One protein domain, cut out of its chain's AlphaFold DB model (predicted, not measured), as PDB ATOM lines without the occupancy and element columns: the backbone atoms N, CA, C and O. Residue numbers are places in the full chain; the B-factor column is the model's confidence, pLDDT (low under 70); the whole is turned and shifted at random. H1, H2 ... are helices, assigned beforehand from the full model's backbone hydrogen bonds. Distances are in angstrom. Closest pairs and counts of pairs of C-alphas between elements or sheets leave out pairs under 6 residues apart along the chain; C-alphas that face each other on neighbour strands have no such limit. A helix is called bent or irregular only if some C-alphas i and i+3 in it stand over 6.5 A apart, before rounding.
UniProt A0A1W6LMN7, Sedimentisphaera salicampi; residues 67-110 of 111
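This is residues 67 to 110 of the 111 residues of a protein of Sedimentisphaera salicampi (UniProt A0A1W6LMN7). The long helix H3 and the shorter H1 meet near their ends in a wide corner, where small H2 packs on both; residues 103 to 110 stick out. The printed part has 44 residues, with three named helices in the order H1, H2, H3, which hold 31 of them, and no named strand; its class is all helix. The whole is only just loose, close to compact (radius of gyration of the C-alphas 11.4 A), and spans 35 by 20 by 13 A.

Start at H3, residues 92 to 108; every O i to N i+4 pair there is within hydrogen-bond range. Its residues 94 to 99 alone touch H2, residues 84 to 87, too short for such a pair; the closest C-alphas, of Pro 86 and Ser 95, are 4.2 A apart. H1, residues 71 to 80, has 4 of 6 such pairs within range. H1 only just touches H3, at residues 92 to 96 alone, with 3 pairs of C-alphas within 8 A, the closest Arg 80 and Ser 95, 6.1 A; they run the same way at a steep tilt of 53 degrees. H1 touches H2, closest at C-alphas 80 and 87, 5.1 A.

Find C-alpha 92 at (-20.750, 8.900, -3.776); H3 runs 24.2 A to C-alpha 108. H1, 14.6 A, begins at C-alpha 71 (-26.821, 25.054, -11.109) and is irregular: C-alphas 72 and 75 are 7.6 A apart. H2 measures 5.2 A.

The farthest C-alphas, of Glu 72 and Arg 110, are 35.6 A apart. The printed part has no cut; both links are tight. Residues 108 to 110 have pLDDT under 70.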
ATOM      1  N   THR A  67     -33.596  22.823 -11.780       95.38
ATOM      2  CA  THR A  67     -34.390  23.971 -11.333       95.38
ATOM      3  C   THR A  67     -34.687  23.892  -9.837       95.38
ATOM      4  O   THR A  67     -34.729  24.929  -9.181       95.38
ATOM      5  N   GLU A  68     -34.788  22.679  -9.288       95.12
ATOM      6  CA  GLU A  68     -34.964  22.431  -7.852       95.12
ATOM      7  C   GLU A  68     -33.638  22.404  -7.084       95.12
ATOM      8  O   GLU A  68     -33.567  22.857  -5.943       95.12
ATOM      9  N   THR A  69     -32.580  21.868  -7.699       95.75
ATOM     10  CA  THR A  69     -31.290  21.642  -7.021       95.75
ATOM     11  C   THR A  69     -30.287  22.775  -7.188       95.75
ATOM     12  O   THR A  69     -29.316  22.823  -6.440       95.75
ATOM     13  N   GLY A  70     -30.497  23.686  -8.137       96.44
ATOM     14  CA  GLY A  70     -29.563  24.772  -8.423       96.44
ATOM     15  C   GLY A  70     -28.392  24.346  -9.316       96.44
ATOM     16  O   GLY A  70     -27.953  23.194  -9.344       96.44
ATOM     17  N   LYS A  71     -27.863  25.302 -10.090       96.25
ATOM     18  CA  LYS A  71     -26.821  25.054 -11.109       96.25
ATOM     19  C   LYS A  71     -25.509  24.540 -10.517       96.25
ATOM     20  O   LYS A  71     -24.772  23.826 -11.190       96.25
ATOM     21  N   GLU A  72     -25.224  24.887  -9.270       96.50
ATOM     22  CA  GLU A  72     -24.082  24.416  -8.490       96.50
ATOM     23  C   GLU A  72     -24.084  22.894  -8.294       96.50
ATOM     24  O   GLU A  72     -23.021  22.284  -8.189       96.50
ATOM     25  N   ASN A  73     -25.262  22.268  -8.334       96.19
ATOM     26  CA  ASN A  73     -25.432  20.833  -8.153       96.19
ATOM     27  C   ASN A  73     -25.486  20.058  -9.475       96.19
ATOM     28  O   ASN A  73     -25.787  18.867  -9.462       96.19
ATOM     29  N   ILE A  74     -25.131  20.670 -10.614       96.56
ATOM     30  CA  ILE A  74     -25.176  19.996 -11.923       96.56
ATOM     31  C   ILE A  74     -24.323  18.719 -11.968       96.56
ATOM     32  O   ILE A  74     -24.762  17.708 -12.513       96.56
ATOM     33  N   ILE A  75     -23.129  18.733 -11.360       96.19
ATOM     34  CA  ILE A  75     -22.231  17.569 -11.321       96.19
ATOM     35  C   ILE A  75     -22.793  16.477 -10.390       96.19
ATOM     36  O   ILE A  75     -22.933  15.341 -10.852       96.19
ATOM     37  N   PRO A  76     -23.164  16.765  -9.122       94.88
ATOM     38  CA  PRO A  76     -23.868  15.802  -8.276       94.88
ATOM     39  C   PRO A  76     -25.129  15.229  -8.923       94.88
ATOM     40  O   PRO A  76     -25.308  14.017  -8.908       94.88
ATOM     41  N   LEU A  77     -25.970  16.065  -9.536       95.88
ATOM     42  CA  LEU A  77     -27.212  15.639 -10.177       95.88
ATOM     43  C   LEU A  77     -26.941  14.700 -11.360       95.88
ATOM     44  O   LEU A  77     -27.579  13.655 -11.470       95.88
ATOM     45  N   TRP A  78     -25.949  15.016 -12.197       95.06
ATOM     46  CA  TRP A  78     -25.517  14.144 -13.293       95.06
ATOM     47  C   TRP A  78     -24.983  12.799 -12.785       95.06
ATOM     48  O   TRP A  78     -25.329  11.738 -13.306       95.06
ATOM     49  N   ASN A  79     -24.165  12.828 -11.730       94.81
ATOM     50  CA  ASN A  79     -23.507  11.633 -11.211       94.81
ATOM     51  C   ASN A  79     -24.435  10.747 -10.380       94.81
ATOM     52  O   ASN A  79     -24.312   9.526 -10.454       94.81
ATOM     53  N   ARG A  80     -25.335  11.336  -9.588       96.00
ATOM     54  CA  ARG A  80     -26.184  10.658  -8.592       96.00
ATOM     55  C   ARG A  80     -27.634  10.476  -9.051       96.00
ATOM     56  O   ARG A  80     -28.346   9.648  -8.485       96.00
ATOM     57  N   GLY A  81     -28.044  11.167 -10.113       95.12
ATOM     58  CA  GLY A  81     -29.409  11.164 -10.638       95.12
ATOM     59  C   GLY A  81     -30.383  11.982  -9.784       95.12
ATOM     60  O   GLY A  81     -30.043  12.439  -8.697       95.12
ATOM     61  N   GLY A  82     -31.613  12.140 -10.280       95.06
ATOM     62  CA  GLY A  82     -32.658  12.940  -9.625       95.06
ATOM     63  C   GLY A  82     -33.427  12.225  -8.508       95.06
ATOM     64  O   GLY A  82     -34.211  12.847  -7.802       95.06
ATOM     65  N   PHE A  83     -33.252  10.915  -8.301       94.12
ATOM     66  CA  PHE A  83     -33.952  10.256  -7.193       94.12
ATOM     67  C   PHE A  83     -33.482  10.834  -5.845       94.12
ATOM     68  O   PHE A  83     -32.271  10.916  -5.623       94.12
ATOM     69  N   PRO A  84     -34.396  11.166  -4.908       94.38
ATOM     70  CA  PRO A  84     -34.015  11.868  -3.682       94.38
ATOM     71  C   PRO A  84     -32.956  11.137  -2.851       94.38
ATOM     72  O   PRO A  84     -31.987  11.742  -2.407       94.38
ATOM     73  N   ARG A  85     -33.099   9.815  -2.680       94.94
ATOM     74  CA  ARG A  85     -32.178   9.006  -1.861       94.94
ATOM     75  C   ARG A  85     -30.731   8.994  -2.380       94.94
ATOM     76  O   ARG A  85     -29.845   9.297  -1.587       94.94
ATOM     77  N   PRO A  86     -30.441   8.644  -3.650       96.19
ATOM     78  CA  PRO A  86     -29.067   8.670  -4.143       96.19
ATOM     79  C   PRO A  86     -28.524  10.093  -4.302       96.19
ATOM     80  O   PRO A  86     -27.320  10.274  -4.133       96.19
ATOM     81  N   PHE A  87     -29.365  11.090  -4.592       97.19
ATOM     82  CA  PHE A  87     -28.938  12.488  -4.684       97.19
ATOM     83  C   PHE A  87     -28.436  13.018  -3.330       97.19
ATOM     84  O   PHE A  87     -27.308  13.505  -3.234       97.19
ATOM     85  N   LEU A  88     -29.233  12.822  -2.271       96.25
ATOM     86  CA  LEU A  88     -28.973  13.290  -0.901       96.25
ATOM     87  C   LEU A  88     -28.013  12.393  -0.096       96.25
ATOM     88  O   LEU A  88     -27.844  12.598   1.104       96.25
ATOM     89  N   ALA A  89     -27.408  11.380  -0.717       97.06
ATOM     90  CA  ALA A  89     -26.494  10.478  -0.025       97.06
ATOM     91  C   ALA A  89     -25.272  11.227   0.539       97.06
ATOM     92  O   ALA A  89     -24.716  12.116  -0.110       97.06
ATOM     93  N   GLU A  90     -24.809  10.810   1.719       96.31
ATOM     94  CA  GLU A  90     -23.656  11.419   2.402       96.31
ATOM     95  C   GLU A  90     -22.374  11.397   1.553       96.31
ATOM     96  O   GLU A  90     -21.553  12.306   1.634       96.31
ATOM     97  N   ASN A  91     -22.200  10.370   0.713       96.06
ATOM     98  CA  ASN A  91     -21.053  10.212  -0.177       96.06
ATOM     99  C   ASN A  91     -21.434   9.474  -1.477       96.06
ATOM    100  O   ASN A  91     -22.530   8.915  -1.608       96.06
ATOM    101  N   ASP A  92     -20.520   9.485  -2.450       95.88
ATOM    102  CA  ASP A  92     -20.750   8.900  -3.776       95.88
ATOM    103  C   ASP A  92     -20.867   7.371  -3.753       95.88
ATOM    104  O   ASP A  92     -21.602   6.804  -4.562       95.88
ATOM    105  N   GLU A  93     -20.203   6.698  -2.810       96.94
ATOM    106  CA  GLU A  93     -20.272   5.242  -2.659       96.94
ATOM    107  C   GLU A  93     -21.680   4.801  -2.234       96.94
ATOM    108  O   GLU A  93     -22.292   3.953  -2.888       96.94
ATOM    109  N   ASN A  94     -22.258   5.459  -1.226       97.19
ATOM    110  CA  ASN A  94     -23.633   5.227  -0.781       97.19
ATOM    111  C   ASN A  94     -24.648   5.523  -1.896       97.19
ATOM    112  O   ASN A  94     -25.587   4.749  -2.110       97.19
ATOM    113  N   SER A  95     -24.441   6.614  -2.644       97.31
ATOM    114  CA  SER A  95     -25.263   6.944  -3.814       97.31
ATOM    115  C   SER A  95     -25.202   5.842  -4.879       97.31
ATOM    116  O   SER A  95     -26.228   5.406  -5.414       97.31
ATOM    117  N   PHE A  96     -23.997   5.357  -5.182       96.50
ATOM    118  CA  PHE A  96     -23.764   4.313  -6.171       96.50
ATOM    119  C   PHE A  96     -24.400   2.981  -5.761       96.50
ATOM    120  O   PHE A  96     -25.141   2.400  -6.556       96.50
ATOM    121  N   ILE A  97     -24.189   2.533  -4.519       96.25
ATOM    122  CA  ILE A  97     -24.779   1.298  -3.980       96.25
ATOM    123  C   ILE A  97     -26.307   1.351  -4.064       96.25
ATOM    124  O   ILE A  97     -26.934   0.392  -4.522       96.25
ATOM    125  N   TRP A  98     -26.921   2.478  -3.683       95.69
ATOM    126  CA  TRP A  98     -28.372   2.637  -3.786       95.69
ATOM    127  C   TRP A  98     -28.856   2.473  -5.229       95.69
ATOM    128  O   TRP A  98     -29.789   1.708  -5.479       95.69
ATOM    129  N   ARG A  99     -28.200   3.133  -6.195       95.00
ATOM    130  CA  ARG A  99     -28.584   3.045  -7.613       95.00
ATOM    131  C   ARG A  99     -28.407   1.642  -8.180       95.00
ATOM    132  O   ARG A  99     -29.285   1.185  -8.904       95.00
ATOM    133  N   GLN A 100     -27.326   0.946  -7.835       94.94
ATOM    134  CA  GLN A 100     -27.114  -0.446  -8.246       94.94
ATOM    135  C   GLN A 100     -28.224  -1.362  -7.711       94.94
ATOM    136  O   GLN A 100     -28.801  -2.146  -8.465       94.94
ATOM    137  N   ASN A 101     -28.586  -1.215  -6.433       93.88
ATOM    138  CA  ASN A 101     -29.677  -1.977  -5.824       93.88
ATOM    139  C   ASN A 101     -31.037  -1.647  -6.458       93.88
ATOM    140  O   ASN A 101     -31.835  -2.552  -6.719       93.88
ATOM    141  N   PHE A 102     -31.293  -0.371  -6.749       90.31
ATOM    142  CA  PHE A 102     -32.506   0.063  -7.437       90.31
ATOM    143  C   PHE A 102     -32.601  -0.537  -8.844       90.31
ATOM    144  O   PHE A 102     -33.608  -1.155  -9.170       90.31
ATOM    145  N   ILE A 103     -31.538  -0.451  -9.652       89.38
ATOM    146  CA  ILE A 103     -31.499  -1.042 -10.999       89.38
ATOM    147  C   ILE A 103     -31.742  -2.551 -10.926       89.38
ATOM    148  O   ILE A 103     -32.574  -3.076 -11.665       89.38
ATOM    149  N   ARG A 104     -31.063  -3.253 -10.009       89.88
ATOM    150  CA  ARG A 104     -31.219  -4.701  -9.838       89.88
ATOM    151  C   ARG A 104     -32.660  -5.082  -9.508       89.88
ATOM    152  O   ARG A 104     -33.222  -5.949 -10.167       89.88
ATOM    153  N   THR A 105     -33.260  -4.431  -8.515       84.62
ATOM    154  CA  THR A 105     -34.639  -4.726  -8.093       84.62
ATOM    155  C   THR A 105     -35.669  -4.316  -9.144       84.62
ATOM    156  O   THR A 105     -36.655  -5.022  -9.338       84.62
ATOM    157  N   PHE A 106     -35.435  -3.222  -9.868       77.00
ATOM    158  CA  PHE A 106     -36.321  -2.760 -10.931       77.00
ATOM    159  C   PHE A 106     -36.301  -3.687 -12.154       77.00
ATOM    160  O   PHE A 106     -37.358  -4.044 -12.668       77.00
ATOM    161  N   LEU A 107     -35.117  -4.125 -12.595       71.25
ATOM    162  CA  LEU A 107     -34.988  -5.079 -13.703       71.25
ATOM    163  C   LEU A 107     -35.543  -6.459 -13.337       71.25
ATOM    164  O   LEU A 107     -36.168  -7.099 -14.175       71.25
ATOM    165  N   GLN A 108     -35.383  -6.894 -12.086       69.38
ATOM    166  CA  GLN A 108     -35.954  -8.156 -11.609       69.38
ATOM    167  C   GLN A 108     -37.487  -8.149 -11.539       69.38
ATOM    168  O   GLN A 108     -38.083  -9.213 -11.618       69.38
ATOM    169  N   ARG A 109     -38.136  -6.984 -11.413       56.03
ATOM    170  CA  ARG A 109     -39.607  -6.866 -11.437       56.03
ATOM    171  C   ARG A 109     -40.206  -6.877 -12.850       56.03
ATOM    172  O   ARG A 109     -41.424  -6.924 -12.977       56.03
ATOM    173  N   ARG A 110     -39.381  -6.781 -13.902       47.91
ATOM    174  CA  ARG A 110     -39.820  -6.762 -15.311       47.91
ATOM    175  C   ARG A 110     -39.714  -8.120 -16.022       47.91
ATOM    176  O   ARG A 110     -39.939  -8.159 -17.230       47.91
TER     177      ARG A 110